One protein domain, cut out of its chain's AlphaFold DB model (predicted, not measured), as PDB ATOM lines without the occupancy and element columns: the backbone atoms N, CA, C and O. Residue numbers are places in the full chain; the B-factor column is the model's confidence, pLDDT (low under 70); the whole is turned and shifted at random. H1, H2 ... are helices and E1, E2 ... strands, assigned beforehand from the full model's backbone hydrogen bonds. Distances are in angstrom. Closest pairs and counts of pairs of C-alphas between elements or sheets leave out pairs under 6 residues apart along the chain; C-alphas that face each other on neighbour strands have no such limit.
ATOM      1  N   ALA A  33     151.261 202.829 128.354       95.38
ATOM      2  CA  ALA A  33     151.882 201.793 129.179       95.38
ATOM      3  C   ALA A  33     151.234 200.416 128.956       95.38
ATOM      4  O   ALA A  33     151.944 199.424 128.808       95.38
ATOM      5  N   LEU A  34     149.898 200.359 128.874       94.88
ATOM      6  CA  LEU A  34     149.178 199.119 128.571       94.88
ATOM      7  C   LEU A  34     149.488 198.625 127.152       94.88
ATOM      8  O   LEU A  34     149.753 197.445 126.964       94.88
ATOM      9  N   GLN A  35     149.535 199.532 126.174       95.69
ATOM     10  CA  GLN A  35     149.975 199.214 124.813       95.69
ATOM     11  C   GLN A  35     151.396 198.640 124.809       95.69
ATOM     12  O   GLN A  35     151.630 197.611 124.184       95.69
ATOM     13  N   GLY A  36     152.323 199.251 125.557       97.06
ATOM     14  CA  GLY A  36     153.678 198.727 125.736       97.06
ATOM     15  C   GLY A  36     153.681 197.308 126.307       97.06
ATOM     16  O   GLY A  36     154.418 196.456 125.823       97.06
ATOM     17  N   LEU A  37     152.823 197.015 127.287       97.19
ATOM     18  CA  LEU A  37     152.719 195.669 127.854       97.19
ATOM     19  C   LEU A  37     152.199 194.665 126.817       97.19
ATOM     20  O   LEU A  37     152.769 193.586 126.673       97.19
ATOM     21  N   CYS A  38     151.156 195.030 126.070       96.69
ATOM     22  CA  CYS A  38     150.601 194.197 125.006       96.69
ATOM     23  C   CYS A  38     151.635 193.906 123.912       96.69
ATOM     24  O   CYS A  38     151.783 192.752 123.523       96.69
ATOM     25  N   LEU A  39     152.384 194.918 123.460       97.06
ATOM     26  CA  LEU A  39     153.451 194.759 122.465       97.06
ATOM     27  C   LEU A  39     154.554 193.819 122.964       97.06
ATOM     28  O   LEU A  39     154.986 192.937 122.230       97.06
ATOM     29  N   LEU A  40     154.967 193.946 124.229       97.25
ATOM     30  CA  LEU A  40     155.963 193.053 124.818       97.25
ATOM     31  C   LEU A  40     155.486 191.588 124.844       97.25
ATOM     32  O   LEU A  40     156.251 190.682 124.512       97.25
ATOM     33  N   LEU A  41     154.224 191.351 125.215       96.06
ATOM     34  CA  LEU A  41     153.628 190.008 125.253       96.06
ATOM     35  C   LEU A  41     153.369 189.432 123.848       96.06
ATOM     36  O   LEU A  41     153.541 188.231 123.646       96.06
ATOM     37  N   LEU A  42     153.001 190.269 122.874       95.75
ATOM     38  CA  LEU A  42     152.874 189.890 121.461       95.75
ATOM     39  C   LEU A  42     154.230 189.496 120.874       95.75
ATOM     40  O   LEU A  42     154.367 188.393 120.344       95.75
ATOM     41  N   GLY A  43     155.251 190.336 121.054       94.94
ATOM     42  CA  GLY A  43     156.610 190.064 120.585       94.94
ATOM     43  C   GLY A  43     157.190 188.778 121.176       94.94
ATOM     44  O   GLY A  43     157.925 188.061 120.499       94.94
ATOM     45  N   ALA A  44     156.801 188.430 122.407       93.62
ATOM     46  CA  ALA A  44     157.141 187.160 123.048       93.62
ATOM     47  C   ALA A  44     156.549 185.930 122.358       93.62
ATOM     48  O   ALA A  44     157.139 184.853 122.434       93.62
ATOM     49  N   ARG A  45     155.404 186.076 121.691       93.88
ATOM     50  CA  ARG A  45     154.749 184.997 120.945       93.88
ATOM     51  C   ARG A  45     155.182 184.912 119.491       93.88
ATOM     52  O   ARG A  45     155.263 183.800 118.984       93.88
ATOM     53  N   ILE A  46     155.476 186.047 118.867       92.38
ATOM     54  CA  ILE A  46     155.923 186.127 117.472       92.38
ATOM     55  C   ILE A  46     157.373 185.633 117.352       92.38
ATOM     56  O   ILE A  46     157.669 184.713 116.599       92.38
ATOM     57  N   ASN A  47     158.292 186.171 118.160       83.12
ATOM     58  CA  ASN A  47     159.719 185.874 118.029       83.12
ATOM     59  C   ASN A  47     160.126 184.630 118.830       83.12
ATOM     60  O   ASN A  47     160.757 184.728 119.885       83.12
ATOM     61  N   LEU A  48     159.799 183.437 118.324       70.75
ATOM     62  CA  LEU A  48     160.134 182.168 118.988       70.75
ATOM     63  C   LEU A  48     161.653 181.927 119.125       70.75
ATOM     64  O   LEU A  48     162.059 181.232 120.052       70.75
ATOM     65  N   GLY A  49     162.489 182.549 118.280       72.38
ATOM     66  CA  GLY A  49     163.953 182.379 118.280       72.38
ATOM     67  C   GLY A  49     164.801 183.556 118.796       72.38
ATOM     68  O   GLY A  49     166.005 183.391 118.951       72.38
ATOM     69  N   GLY A  50     164.221 184.736 119.061       77.31
ATOM     70  CA  GLY A  50     164.975 185.956 119.422       77.31
ATOM     71  C   GLY A  50     164.539 186.576 120.749       77.31
ATOM     72  O   GLY A  50     163.480 186.233 121.253       77.31
ATOM     73  N   ASP A  51     165.316 187.482 121.346       80.75
ATOM     74  CA  ASP A  51     164.924 188.172 122.585       80.75
ATOM     75  C   ASP A  51     163.730 189.110 122.361       80.75
ATOM     76  O   ASP A  51     163.876 190.240 121.889       80.75
ATOM     77  N   ALA A  52     162.542 188.635 122.740       86.69
ATOM     78  CA  ALA A  52     161.312 189.409 122.734       86.69
ATOM     79  C   ALA A  52     161.459 190.656 123.608       86.69
ATOM     80  O   ALA A  52     161.409 190.596 124.842       86.69
ATOM     81  N   SER A  53     161.681 191.781 122.940       95.81
ATOM     82  CA  SER A  53     161.936 193.056 123.577       95.81
ATOM     83  C   SER A  53     161.292 194.190 122.803       95.81
ATOM     84  O   SER A  53     161.163 194.135 121.583       95.81
ATOM     85  N   ILE A  54     160.890 195.222 123.536       97.25
ATOM     86  CA  ILE A  54     160.453 196.498 122.977       97.25
ATOM     87  C   ILE A  54     161.439 197.571 123.415       97.25
ATOM     88  O   ILE A  54     161.932 197.539 124.549       97.25
ATOM     89  N   SER A  55     161.723 198.528 122.539       97.38
ATOM     90  CA  SER A  55     162.525 199.695 122.884       97.38
ATOM     91  C   SER A  55     161.851 200.989 122.458       97.38
ATOM     92  O   SER A  55     160.929 201.003 121.643       97.38
ATOM     93  N   GLY A  56     162.265 202.083 123.082       95.81
ATOM     94  CA  GLY A  56     161.838 203.404 122.663       95.81
ATOM     95  C   GLY A  56     162.304 204.514 123.591       95.81
ATOM     96  O   GLY A  56     162.571 204.315 124.779       95.81
ATOM     97  N   GLN A  57     162.387 205.717 123.032       95.12
ATOM     98  CA  GLN A  57     162.732 206.937 123.762       95.12
ATOM     99  C   GLN A  57     161.552 207.454 124.600       95.12
ATOM    100  O   GLN A  57     160.453 206.893 124.584       95.12
ATOM    101  N   ARG A  58     161.769 208.554 125.331       90.81
ATOM    102  CA  ARG A  58     160.743 209.236 126.132       90.81
ATOM    103  C   ARG A  58     159.484 209.515 125.301       90.81
ATOM    104  O   ARG A  58     159.547 210.164 124.263       90.81
ATOM    105  N   GLY A  59     158.339 209.062 125.804       87.81
ATOM    106  CA  GLY A  59     157.032 209.208 125.157       87.81
ATOM    107  C   GLY A  59     156.576 207.962 124.397       87.81
ATOM    108  O   GLY A  59     155.385 207.840 124.126       87.81
ATOM    109  N   SER A  60     157.478 207.016 124.117       94.69
ATOM    110  CA  SER A  60     157.147 205.716 123.517       94.69
ATOM    111  C   SER A  60     156.327 204.817 124.459       94.69
ATOM    112  O   SER A  60     156.376 205.009 125.686       94.69
ATOM    113  N   PRO A  61     155.642 203.780 123.935       96.62
ATOM    114  CA  PRO A  61     154.995 202.756 124.758       96.62
ATOM    115  C   PRO A  61     155.980 202.041 125.693       96.62
ATOM    116  O   PRO A  61     155.659 201.820 126.859       96.62
ATOM    117  N   ALA A  62     157.207 201.765 125.229       97.50
ATOM    118  CA  ALA A  62     158.264 201.157 126.040       97.50
ATOM    119  C   ALA A  62     158.644 202.040 127.241       97.50
ATOM    120  O   ALA A  62     158.608 201.586 128.383       97.50
ATOM    121  N   SER A  63     158.913 203.331 127.012       95.94
ATOM    122  CA  SER A  63     159.217 204.271 128.103       95.94
ATOM    123  C   SER A  63     158.035 204.469 129.065       95.94
ATOM    124  O   SER A  63     158.230 204.645 130.266       95.94
ATOM    125  N   SER A  64     156.801 204.395 128.553       94.94
ATOM    126  CA  SER A  64     155.580 204.536 129.355       94.94
ATOM    127  C   SER A  64     155.353 203.325 130.261       94.94
ATOM    128  O   SER A  64     154.978 203.492 131.421       94.94
ATOM    129  N   LEU A  65     155.595 202.111 129.753       97.69
ATOM    130  CA  LEU A  65     155.524 200.891 130.553       97.69
ATOM    131  C   LEU A  65     156.612 200.866 131.630       97.69
ATOM    132  O   LEU A  65     156.318 200.537 132.776       97.69
ATOM    133  N   ASP A  66     157.843 201.257 131.299       98.00
ATOM    134  CA  ASP A  66     158.926 201.350 132.282       98.00
ATOM    135  C   ASP A  66     158.604 202.327 133.413       98.00
ATOM    136  O   ASP A  66     158.768 201.994 134.588       98.00
ATOM    137  N   TYR A  67     158.058 203.497 133.074       94.19
ATOM    138  CA  TYR A  67     157.584 204.454 134.067       94.19
ATOM    139  C   TYR A  67     156.483 203.859 134.960       94.19
ATOM    140  O   TYR A  67     156.553 203.971 136.184       94.19
ATOM    141  N   ALA A  68     155.493 203.171 134.377       94.81
ATOM    142  CA  ALA A  68     154.421 202.518 135.134       94.81
ATOM    143  C   ALA A  68     154.945 201.411 136.069       94.81
ATOM    144  O   ALA A  68     154.485 201.299 137.209       94.81
ATOM    145  N   LEU A  69     155.940 200.637 135.617       96.50
ATOM    146  CA  LEU A  69     156.631 199.631 136.424       96.50
ATOM    147  C   LEU A  69     157.369 200.274 137.598       96.50
ATOM    148  O   LEU A  69     157.282 199.756 138.709       96.50
ATOM    149  N   THR A  70     158.051 201.403 137.390       91.56
ATOM    150  CA  THR A  70     158.741 202.119 138.475       91.56
ATOM    151  C   THR A  70     157.764 202.716 139.482       91.56
ATOM    152  O   THR A  70     157.974 202.577 140.685       91.56
ATOM    153  N   LYS A  71     156.663 203.317 139.018       86.19
ATOM    154  CA  LYS A  71     155.637 203.903 139.895       86.19
ATOM    155  C   LYS A  71     154.725 202.878 140.564       86.19
ATOM    156  O   LYS A  71     153.931 203.251 141.419       86.19
ATOM    157  N   GLY A  72     154.815 201.601 140.192       87.62
ATOM    158  CA  GLY A  72     154.007 200.546 140.798       87.62
ATOM    159  C   GLY A  72     152.507 200.786 140.624       87.62
ATOM    160  O   GLY A  72     151.742 200.595 141.569       87.62
ATOM    161  N   THR A  73     152.087 201.247 139.440       86.06
ATOM    162  CA  THR A  73     150.694 201.644 139.185       86.06
ATOM    163  C   THR A  73     149.720 200.527 139.552       86.06
ATOM    164  O   THR A  73     149.961 199.371 139.203       86.06
ATOM    165  N   SER A  74     148.596 200.866 140.193       83.56
ATOM    166  CA  SER A  74     147.671 199.869 140.754       83.56
ATOM    167  C   SER A  74     147.198 198.821 139.743       83.56
ATOM    168  O   SER A  74     147.132 197.658 140.098       83.56
ATOM    169  N   TRP A  75     146.997 199.163 138.465       90.56
ATOM    170  CA  TRP A  75     146.531 198.194 137.459       90.56
ATOM    171  C   TRP A  75     147.547 197.077 137.169       90.56
ATOM    172  O   TRP A  75     147.156 195.959 136.852       90.56
ATOM    173  N   LEU A  76     148.850 197.347 137.319       92.81
ATOM    174  CA  LEU A  76     149.879 196.307 137.237       92.81
ATOM    175  C   LEU A  76     149.810 195.380 138.453       92.81
ATOM    176  O   LEU A  76     150.039 194.182 138.319       92.81
ATOM    177  N   ARG A  77     149.491 195.929 139.631       90.81
ATOM    178  CA  ARG A  77     149.276 195.144 140.851       90.81
ATOM    179  C   ARG A  77     148.017 194.292 140.740       90.81
ATOM    180  O   ARG A  77     148.048 193.144 141.155       90.81
ATOM    181  N   ASP A  78     146.964 194.815 140.127       85.94
ATOM    182  CA  ASP A  78     145.733 194.067 139.874       85.94
ATOM    183  C   ASP A  78     146.002 192.900 138.903       85.94
ATOM    184  O   ASP A  78     145.581 191.775 139.154       85.94
ATOM    185  N   LEU A  79     146.758 193.146 137.820       91.12
ATOM    186  CA  LEU A  79     147.103 192.132 136.812       91.12
ATOM    187  C   LEU A  79     148.054 191.048 137.318       91.12
ATOM    188  O   LEU A  79     147.852 189.873 137.020       91.12
ATOM    189  N   PHE A  80     149.119 191.449 138.010       94.19
ATOM    190  CA  PHE A  80     150.244 190.566 138.319       94.19
ATOM    191  C   PHE A  80     150.387 190.255 139.808       94.19
ATOM    192  O   PHE A  80     151.188 189.400 140.166       94.19
ATOM    193  N   GLY A  81     149.642 190.927 140.681       92.38
ATOM    194  CA  GLY A  81     149.739 190.775 142.127       92.38
ATOM    195  C   GLY A  81     150.977 191.432 142.737       92.38
ATOM    196  O   GLY A  81     151.693 192.239 142.131       92.38
ATOM    197  N   SER A  82     151.229 191.099 143.997       91.06
ATOM    198  CA  SER A  82     152.435 191.481 144.733       91.06
ATOM    199  C   SER A  82     152.958 190.291 145.524       91.06
ATOM    200  O   SER A  82     152.195 189.385 145.851       91.06
ATOM    201  N   ASP A  83     154.258 190.282 145.806       89.94
ATOM    202  CA  ASP A  83     154.835 189.295 146.717       89.94
ATOM    203  C   ASP A  83     154.436 189.579 148.181       89.94
ATOM    204  O   ASP A  83     153.797 190.587 148.492       89.94
ATOM    205  N   SER A  84     154.840 188.701 149.103       85.06
ATOM    206  CA  SER A  84     154.542 188.833 150.539       85.06
ATOM    207  C   SER A  84     155.129 190.088 151.199       85.06
ATOM    208  O   SER A  84     154.753 190.423 152.319       85.06
ATOM    209  N   ARG A  85     156.038 190.798 150.521       82.56
ATOM    210  CA  ARG A  85     156.622 192.071 150.970       82.56
ATOM    211  C   ARG A  85     155.957 193.279 150.303       82.56
ATOM    212  O   ARG A  85     156.399 194.404 150.510       82.56
ATOM    213  N   GLY A  86     154.917 193.063 149.497       82.31
ATOM    214  CA  GLY A  86     154.205 194.113 148.774       82.31
ATOM    215  C   GLY A  86     154.921 194.610 147.514       82.31
ATOM    216  O   GLY A  86     154.508 195.631 146.959       82.31
ATOM    217  N   ASN A  87     155.966 193.919 147.037       86.31
ATOM    218  CA  ASN A  87     156.638 194.302 145.795       86.31
ATOM    219  C   ASN A  87     155.830 193.839 144.585       86.31
ATOM    220  O   ASN A  87     155.340 192.709 144.540       86.31
ATOM    221  N   LEU A  88     155.750 194.694 143.567       92.31
ATOM    222  CA  LEU A  88     155.028 194.408 142.334       92.31
ATOM    223  C   LEU A  88     155.703 193.265 141.555       92.31
ATOM    224  O   LEU A  88     156.824 193.425 141.068       92.31
ATOM    225  N   LEU A  89     154.999 192.144 141.353       95.81
ATOM    226  CA  LEU A  89     155.559 190.982 140.646       95.81
ATOM    227  C   LEU A  89     155.944 191.301 139.195       95.81
ATOM    228  O   LEU A  89     156.946 190.780 138.709       95.81
ATOM    229  N   ALA A  90     155.244 192.229 138.533       96.62
ATOM    230  CA  ALA A  90     155.573 192.673 137.175       96.62
ATOM    231  C   ALA A  90     157.026 193.172 137.023       96.62
ATOM    232  O   ALA A  90     157.620 193.014 135.959       96.62
ATOM    233  N   GLN A  91     157.635 193.713 138.088       96.31
ATOM    234  CA  GLN A  91     159.038 194.145 138.072       96.31
ATOM    235  C   GLN A  91     160.030 192.972 137.984       96.31
ATOM    236  O   GLN A  91     161.157 193.171 137.540       96.31
ATOM    237  N   ARG A  92     159.628 191.757 138.385       95.56
ATOM    238  CA  ARG A  92     160.431 190.529 138.232       95.56
ATOM    239  C   ARG A  92     160.246 189.894 136.855       95.56
ATOM    240  O   ARG A  92     161.196 189.349 136.296       95.56
ATOM    241  N   LEU A  93     159.028 189.988 136.315       95.88
ATOM    242  CA  LEU A  93     158.642 189.414 135.022       95.88
ATOM    243  C   LEU A  93     159.230 190.177 133.827       95.88
ATOM    244  O   LEU A  93     159.312 189.616 132.737       95.88
ATOM    245  N   ILE A  94     159.628 191.440 134.005       97.62
ATOM    246  CA  ILE A  94     160.098 192.314 132.923       97.62
ATOM    247  C   ILE A  94     161.508 192.823 133.245       97.62
ATOM    248  O   ILE A  94     161.696 193.628 134.156       97.62
ATOM    249  N   LYS A  95     162.507 192.373 132.472       97.31
ATOM    250  CA  LYS A  95     163.879 192.905 132.497       97.31
ATOM    251  C   LYS A  95     163.889 194.288 131.841       97.31
ATOM    252  O   LYS A  95     163.221 194.503 130.829       97.31
ATOM    253  N   ARG A  96     164.645 195.228 132.415       97.69
ATOM    254  CA  ARG A  96     164.660 196.640 131.999       97.69
ATOM    255  C   ARG A  96     166.092 197.132 131.839       97.69
ATOM    256  O   ARG A  96     166.925 196.861 132.700       97.69
ATOM    257  N   SER A  97     166.365 197.890 130.782       97.31
ATOM    258  CA  SER A  97     167.602 198.660 130.632       97.31
ATOM    259  C   SER A  97     167.300 200.147 130.489       97.31
ATOM    260  O   SER A  97     166.273 200.522 129.926       97.31
ATOM    261  N   ASN A  98     168.227 200.988 130.959       94.81
ATOM    262  CA  ASN A  98     168.102 202.449 130.934       94.81
ATOM    263  C   ASN A  98     166.812 202.967 131.603       94.81
ATOM    264  O   ASN A  98     166.138 203.843 131.072       94.81
ATOM    265  N   THR A  99     166.462 202.406 132.765       94.56
ATOM    266  CA  THR A  99     165.253 202.760 133.524       94.56
ATOM    267  C   THR A  99     165.085 204.274 133.666       94.56
ATOM    268  O   THR A  99     166.032 204.995 133.988       94.56
ATOM    269  N   GLU A 100     163.869 204.743 133.396       88.88
ATOM    270  CA  GLU A 100     163.424 206.139 133.366       88.88
ATOM    271  C   GLU A 100     164.189 207.026 132.367       88.88
ATOM    272  O   GLU A 100     164.188 208.253 132.484       88.88
ATOM    273  N   CYS A 101     164.828 206.421 131.358       89.06
ATOM    274  CA  CYS A 101     165.685 207.097 130.377       89.06
ATOM    275  C   CYS A 101     166.849 207.881 131.028       89.06
ATOM    276  O   CYS A 101     167.256 208.922 130.509       89.06
ATOM    277  N   LYS A 102     167.375 207.424 132.178       82.75
ATOM    278  CA  LYS A 102     168.369 208.170 132.980       82.75
ATOM    279  C   LYS A 102     169.706 208.417 132.279       82.75
ATOM    280  O   LYS A 102     170.349 209.419 132.568       82.75
ATOM    281  N   LYS A 103     170.144 207.522 131.388       85.62
ATOM    282  CA  LYS A 103     171.463 207.601 130.727       85.62
ATOM    283  C   LYS A 103     171.414 208.227 129.326       85.62
ATOM    284  O   LYS A 103     172.387 208.119 128.586       85.62
ATOM    285  N   GLY A 104     170.301 208.869 128.953       82.75
ATOM    286  CA  GLY A 104     170.033 209.229 127.558       82.75
ATOM    287  C   GLY A 104     169.795 207.983 126.691       82.75
ATOM    288  O   GLY A 104     170.135 206.866 127.075       82.75
ATOM    289  N   GLY A 105     169.145 208.141 125.540       93.38
ATOM    290  CA  GLY A 105     168.800 207.015 124.661       93.38
ATOM    291  C   GLY A 105     167.524 206.263 125.059       93.38
ATOM    292  O   GLY A 105     166.686 206.761 125.812       93.38
ATOM    293  N   GLU A 106     167.349 205.071 124.492       97.00
ATOM    294  CA  GLU A 106     166.116 204.289 124.607       97.00
ATOM    295  C   GLU A 106     166.053 203.468 125.894       97.00
ATOM    296  O   GLU A 106     167.067 202.975 126.393       97.00
ATOM    297  N   VAL A 107     164.840 203.285 126.411       96.75
ATOM    298  CA  VAL A 107     164.536 202.206 127.354       96.75
ATOM    299  C   VAL A 107     164.353 200.928 126.547       96.75
ATOM    300  O   VAL A 107     163.680 200.966 125.519       96.75
ATOM    301  N   LYS A 108     164.890 199.800 127.021       98.00
ATOM    302  CA  LYS A 108     164.595 198.466 126.473       98.00
ATOM    303  C   LYS A 108     163.930 197.620 127.549       98.00
ATOM    304  O   LYS A 108     164.421 197.549 128.677       98.00
ATOM    305  N   LEU A 109     162.821 196.986 127.198       97.94
ATOM    306  CA  LEU A 109     162.073 196.073 128.055       97.94
ATOM    307  C   LEU A 109     162.047 194.697 127.409       97.94
ATOM    308  O   LEU A 109     161.802 194.600 126.211       97.94
ATOM    309  N   ALA A 110     162.285 193.647 128.187       97.31
ATOM    310  CA  ALA A 110     162.258 192.261 127.726       97.31
ATOM    311  C   ALA A 110     161.559 191.367 128.754       97.31
ATOM    312  O   ALA A 110     161.628 191.634 129.954       97.31
ATOM    313  N   LEU A 111     160.911 190.287 128.314       96.00
ATOM    314  CA  LEU A 111     160.357 189.309 129.256       96.00
ATOM    315  C   LEU A 111     161.470 188.523 129.944       96.00
ATOM    316  O   LEU A 111     162.367 187.980 129.295       96.00
ATOM    317  N   ASN A 112     161.367 188.402 131.262       95.25
ATOM    318  CA  ASN A 112     162.244 187.559 132.049       95.25
ATOM    319  C   ASN A 112     161.841 186.084 131.898       95.25
ATOM    320  O   ASN A 112     160.947 185.603 132.595       95.25
ATOM    321  N   GLN A 113     162.517 185.373 130.994       93.12
ATOM    322  CA  GLN A 113     162.218 183.972 130.665       93.12
ATOM    323  C   GLN A 113     162.381 183.006 131.848       93.12
ATOM    324  O   GLN A 113     161.787 181.935 131.829       93.12
ATOM    325  N   GLU A 114     163.124 183.393 132.890       93.19
ATOM    326  CA  GLU A 114     163.260 182.604 134.121       93.19
ATOM    327  C   GLU A 114     161.945 182.535 134.915       93.19
ATOM    328  O   GLU A 114     161.701 181.556 135.612       93.19
ATOM    329  N   PHE A 115     161.085 183.555 134.797       92.00
ATOM    330  CA  PHE A 115     159.828 183.654 135.553       92.00
ATOM    331  C   PHE A 115     158.577 183.569 134.672       92.00
ATOM    332  O   PHE A 115     157.516 183.181 135.154       92.00
ATOM    333  N   LEU A 116     158.673 183.928 133.387       92.00
ATOM    334  CA  LEU A 116     157.568 183.834 132.435       92.00
ATOM    335  C   LEU A 116     158.071 183.374 131.064       92.00
ATOM    336  O   LEU A 116     158.503 184.180 130.237       92.00
ATOM    337  N   SER A 117     157.970 182.066 130.825       90.69
ATOM    338  CA  SER A 117     158.247 181.477 129.513       90.69
ATOM    339  C   SER A 117     157.262 181.988 128.458       90.69
ATOM    340  O   SER A 117     156.057 182.099 128.701       90.69
ATOM    341  N   ARG A 118     157.755 182.205 127.238       89.81
ATOM    342  CA  ARG A 118     156.941 182.545 126.051       89.81
ATOM    343  C   ARG A 118     155.840 181.531 125.754       89.81
ATOM    344  O   ARG A 118     154.806 181.904 125.203       89.81
ATOM    345  N   SER A 119     156.040 180.259 126.107       90.12
ATOM    346  CA  SER A 119     155.023 179.205 125.955       90.12
ATOM    347  C   SER A 119     153.800 179.428 126.848       90.12
ATOM    348  O   SER A 119     152.723 178.908 126.561       90.12
ATOM    349  N   ASN A 120     153.962 180.204 127.922       92.62
ATOM    350  CA  ASN A 120     152.918 180.460 128.910       92.62
ATOM    351  C   ASN A 120     152.116 181.728 128.592       92.62
ATOM    352  O   ASN A 120     151.083 181.970 129.213       92.62
ATOM    353  N   VAL A 121     152.548 182.522 127.610       93.81
ATOM    354  CA  VAL A 121     151.772 183.661 127.118       93.81
ATOM    355  C   VAL A 121     150.724 183.136 126.135       93.81
ATOM    356  O   VAL A 121     151.041 182.458 125.162       93.81
ATOM    357  N   ARG A 122     149.448 183.430 126.383       95.12
ATOM    358  CA  ARG A 122     148.341 183.066 125.486       95.12
ATOM    359  C   ARG A 122     147.556 184.322 125.157       95.12
ATOM    360  O   ARG A 122     147.202 185.076 126.059       95.12
ATOM    361  N   ILE A 123     147.308 184.544 123.872       93.94
ATOM    362  CA  ILE A 123     146.665 185.758 123.371       93.94
ATOM    363  C   ILE A 123     145.284 185.381 122.853       93.94
ATOM    364  O   ILE A 123     145.138 184.416 122.104       93.94
ATOM    365  N   TYR A 124     144.275 186.130 123.287       94.19
ATOM    366  CA  TYR A 124     142.881 185.924 122.918       94.19
ATOM    367  C   TYR A 124     142.329 187.212 122.312       94.19
ATOM    368  O   TYR A 124     142.583 188.296 122.834       94.19
ATOM    369  N   LEU A 125     141.559 187.088 121.234       91.69
ATOM    370  CA  LEU A 125     140.822 188.182 120.609       91.69
ATOM    371  C   LEU A 125     139.356 187.765 120.502       91.69
ATOM    372  O   LEU A 125     139.052 186.729 119.908       91.69
ATOM    373  N   ASN A 126     138.455 188.546 121.105       88.19
ATOM    374  CA  ASN A 126     137.017 188.252 121.172       88.19
ATOM    375  C   ASN A 126     136.735 186.819 121.672       88.19
ATOM    376  O   ASN A 126     136.020 186.046 121.038       88.19
ATOM    377  N   GLY A 127     137.403 186.429 122.765       87.88
ATOM    378  CA  GLY A 127     137.285 185.100 123.378       87.88
ATOM    379  C   GLY A 127     137.980 183.954 122.627       87.88
ATOM    380  O   GLY A 127     138.112 182.863 123.177       87.88
ATOM    381  N   LYS A 128     138.482 184.173 121.403       95.19
ATOM    382  CA  LYS A 128     139.162 183.140 120.609       95.19
ATOM    383  C   LYS A 128     140.673 183.222 120.776       95.19
ATOM    384  O   LYS A 128     141.258 184.294 120.634       95.19
ATOM    385  N   ARG A 129     141.310 182.082 121.058       96.25
ATOM    386  CA  ARG A 129     142.772 181.978 121.142       96.25
ATOM    387  C   ARG A 129     143.394 182.215 119.764       96.25
ATOM    388  O   ARG A 129     142.944 181.637 118.778       96.25
ATOM    389  N   ILE A 130     144.425 183.052 119.715       97.44
ATOM    390  CA  ILE A 130     145.173 183.378 118.502       97.44
ATOM    391  C   ILE A 130     146.544 182.708 118.578       97.44
ATOM    392  O   ILE A 130     147.401 183.118 119.360       97.44
ATOM    393  N   ASP A 131     146.742 181.679 117.755       94.12
ATOM    394  CA  ASP A 131     148.025 180.972 117.631       94.12
ATOM    395  C   ASP A 131     148.748 181.266 116.302       94.12
ATOM    396  O   ASP A 131     149.939 180.993 116.192       94.12
ATOM    397  N   SER A 132     148.057 181.848 115.311       96.19
ATOM    398  CA  SER A 132     148.649 182.215 114.015       96.19
ATOM    399  C   SER A 132     149.581 183.419 114.151       96.19
ATOM    400  O   SER A 132     149.143 184.500 114.548       96.19
ATOM    401  N   GLU A 133     150.847 183.245 113.768       94.94
ATOM    402  CA  GLU A 133     151.861 184.305 113.758       94.94
ATOM    403  C   GLU A 133     151.438 185.502 112.896       94.94
ATOM    404  O   GLU A 133     151.561 186.646 113.329       94.94
ATOM    405  N   GLU A 134     150.845 185.249 111.726       96.75
ATOM    406  CA  GLU A 134     150.333 186.295 110.833       96.75
ATOM    407  C   GLU A 134     149.298 187.179 111.540       96.75
ATOM    408  O   GLU A 134     149.364 188.409 111.479       96.75
ATOM    409  N   LYS A 135     148.377 186.558 112.288       96.94
ATOM    410  CA  LYS A 135     147.345 187.295 113.022       96.94
ATOM    411  C   LYS A 135     147.925 188.065 114.207       96.94
ATOM    412  O   LYS A 135     147.462 189.164 114.505       96.94
ATOM    413  N   LEU A 136     148.943 187.522 114.875       96.25
ATOM    414  CA  LEU A 136     149.650 188.229 115.945       96.25
ATOM    415  C   LEU A 136     150.392 189.462 115.410       96.25
ATOM    416  O   LEU A 136     150.306 190.525 116.024       96.25
ATOM    417  N   LEU A 137     151.039 189.351 114.246       96.06
ATOM    418  CA  LEU A 137     151.682 190.473 113.554       96.06
ATOM    419  C   LEU A 137     150.668 191.544 113.125       96.06
ATOM    420  O   LEU A 137     150.948 192.736 113.226       96.06
ATOM    421  N   GLU A 138     149.476 191.150 112.671       96.75
ATOM    422  CA  GLU A 138     148.392 192.091 112.362       96.75
ATOM    423  C   GLU A 138     147.975 192.895 113.604       96.75
ATOM    424  O   GLU A 138     147.872 194.122 113.542       96.75
ATOM    425  N   ILE A 139     147.800 192.222 114.748       97.12
ATOM    426  CA  ILE A 139     147.459 192.871 116.023       97.12
ATOM    427  C   ILE A 139     148.582 193.821 116.456       97.12
ATOM    428  O   ILE A 139     148.311 194.960 116.834       97.12
ATOM    429  N   GLU A 140     149.842 193.390 116.379       96.06
ATOM    430  CA  GLU A 140     150.999 194.226 116.711       96.06
ATOM    431  C   GLU A 140     151.030 195.509 115.863       96.06
ATOM    432  O   GLU A 140     151.114 196.614 116.410       96.06
ATOM    433  N   ARG A 141     150.864 195.391 114.539       96.44
ATOM    434  CA  ARG A 141     150.790 196.542 113.621       96.44
ATOM    435  C   ARG A 141     149.606 197.457 113.927       96.44
ATOM    436  O   ARG A 141     149.736 198.678 113.825       96.44
ATOM    437  N   ALA A 142     148.459 196.904 114.314       95.62
ATOM    438  CA  ALA A 142     147.294 197.694 114.699       95.62
ATOM    439  C   ALA A 142     147.559 198.511 115.976       95.62
ATOM    440  O   ALA A 142     147.212 199.690 116.040       95.62
ATOM    441  N   ILE A 143     148.245 197.933 116.970       94.88
ATOM    442  CA  ILE A 143     148.628 198.654 118.194       94.88
ATOM    443  C   ILE A 143     149.647 199.754 117.878       94.88
ATOM    444  O   ILE A 143     149.495 200.880 118.353       94.88
ATOM    445  N   LEU A 144     150.658 199.452 117.058       93.38
ATOM    446  CA  LEU A 144     151.693 200.415 116.675       93.38
ATOM    447  C   LEU A 144     151.137 201.576 115.842       93.38
ATOM    448  O   LEU A 144     151.509 202.720 116.080       93.38
ATOM    449  N   SER A 145     150.225 201.308 114.903       91.38
ATOM    450  CA  SER A 145     149.611 202.351 114.065       91.38
ATOM    451  C   SER A 145     148.569 203.189 114.815       91.38
ATOM    452  O   SER A 145     148.421 204.382 114.543       91.38
ATOM    453  N   GLY A 146     147.877 202.595 115.793       88.75
ATOM    454  CA  GLY A 146     146.969 203.305 116.694       88.75
ATOM    455  C   GLY A 146     147.687 204.163 117.738       88.75
ATOM    456  O   GLY A 146     147.086 205.078 118.310       88.75
ATOM    457  N   TRP A 147     148.971 203.905 117.997       88.44
ATOM    458  CA  TRP A 147     149.760 204.722 118.905       88.44
ATOM    459  C   TRP A 147     150.169 206.035 118.236       88.44
ATOM    460  O   TRP A 147     150.898 206.076 117.249       88.44
TER     461      TRP A 147
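AT A GLANCE: This is residues 33 to 147 of the 509 residues of an uncharacterized protein of Proteobacteria bacterium (UniProt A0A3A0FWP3). A small sheet of three strands, E1, E3 and E2, has helices H1 and H2 packed over one of its faces, with no named helix over the other face. H5 runs side by side with H1, away from the sheet, while the short helices H3 and H4 sit near the end of H2. The 115 printed residues hold five named helices and three strands, in the order H1 E1 H2 H3 H4 E2 E3 H5; the sheet, in the order E1, E3, E2, is antiparallel throughout, and the class is mixed, helices and strands. The whole is compact, with a radius of gyration of the C-alphas of 14.0 A and spans of 36 by 34 by 26 A.

IN THESE COORDINATES: In the sheet, E1 is residues 53 to 56, 10.4 A long; E3 is residues 107 to 111, 13.7 A; and E2 is residues 94 to 97, 10.1 A. H1, residues 33 to 46, starts at C-alpha 33 (151.882, 201.793, 129.179) and is 20.0 A long. H2 is residues 61 to 71, 15.2 A. H3 is residues 74 to 80, 10.0 A, and H4 is residues 90 to 93, 5.0 A. H5, residues 133 to 146, is 19.8 A long and ends at C-alpha 146 (146.969, 203.305, 116.694).

HOW THE PARTS SIT: E3 is the inner strand. E1 and E3 are antiparallel at 164 degrees, with N 54 and O 109 within hydrogen-bond range at 2.9 A. E2 and E3 form a hairpin, antiparallel at 153 degrees, with N 95 and O 110 at 2.8 A. The helices H1 and H2 form one of two layers, the sheet being the other, and lie on the same face. H1 has a height over the sheet of 8.1 A and runs slantwise to the strands, at 42 degrees to E3 on the local plane. H2, at a height of 9.2 A, runs across the strands, at 84 degrees to E2 on the local plane. H1 touches H2 with residues 33 to 37 alone, at a steep tilt of 63 degrees, opposite ways; the closest C-alphas, of Ala 33 and Leu 65, are 4.0 A apart. H5 touches H1 at a shallow tilt of 22 degrees, opposite ways, the closest C-alphas being those of Ile 46 and Glu 133, 5.8 A. H4 only just touches H2, with 3 pairs of C-alphas within 8 A, the closest Leu 69 and Gln 91 at 6.2 A. H3 only just touches H4, also with 3 pairs, the closest C-alphas being those of Phe 80 and Ala 90, 5.8 A. H2 and H5 are apart. In H1, H2, H3 and H5 every O i to N i+4 pair is within hydrogen-bond range; H4 is too short for such a pair.

THE WHOLE: The C-alphas farthest apart, those of Lys 103 and Lys 128, are 41.8 A apart. The printed part has no cut. The link from E3 to H5, residues 112 to 132, is long; within it residues 124 to 125 pair antiparallel with residues 128 to 129. The mean pLDDT of the printed part is 92.6, and no printed residue is under 70.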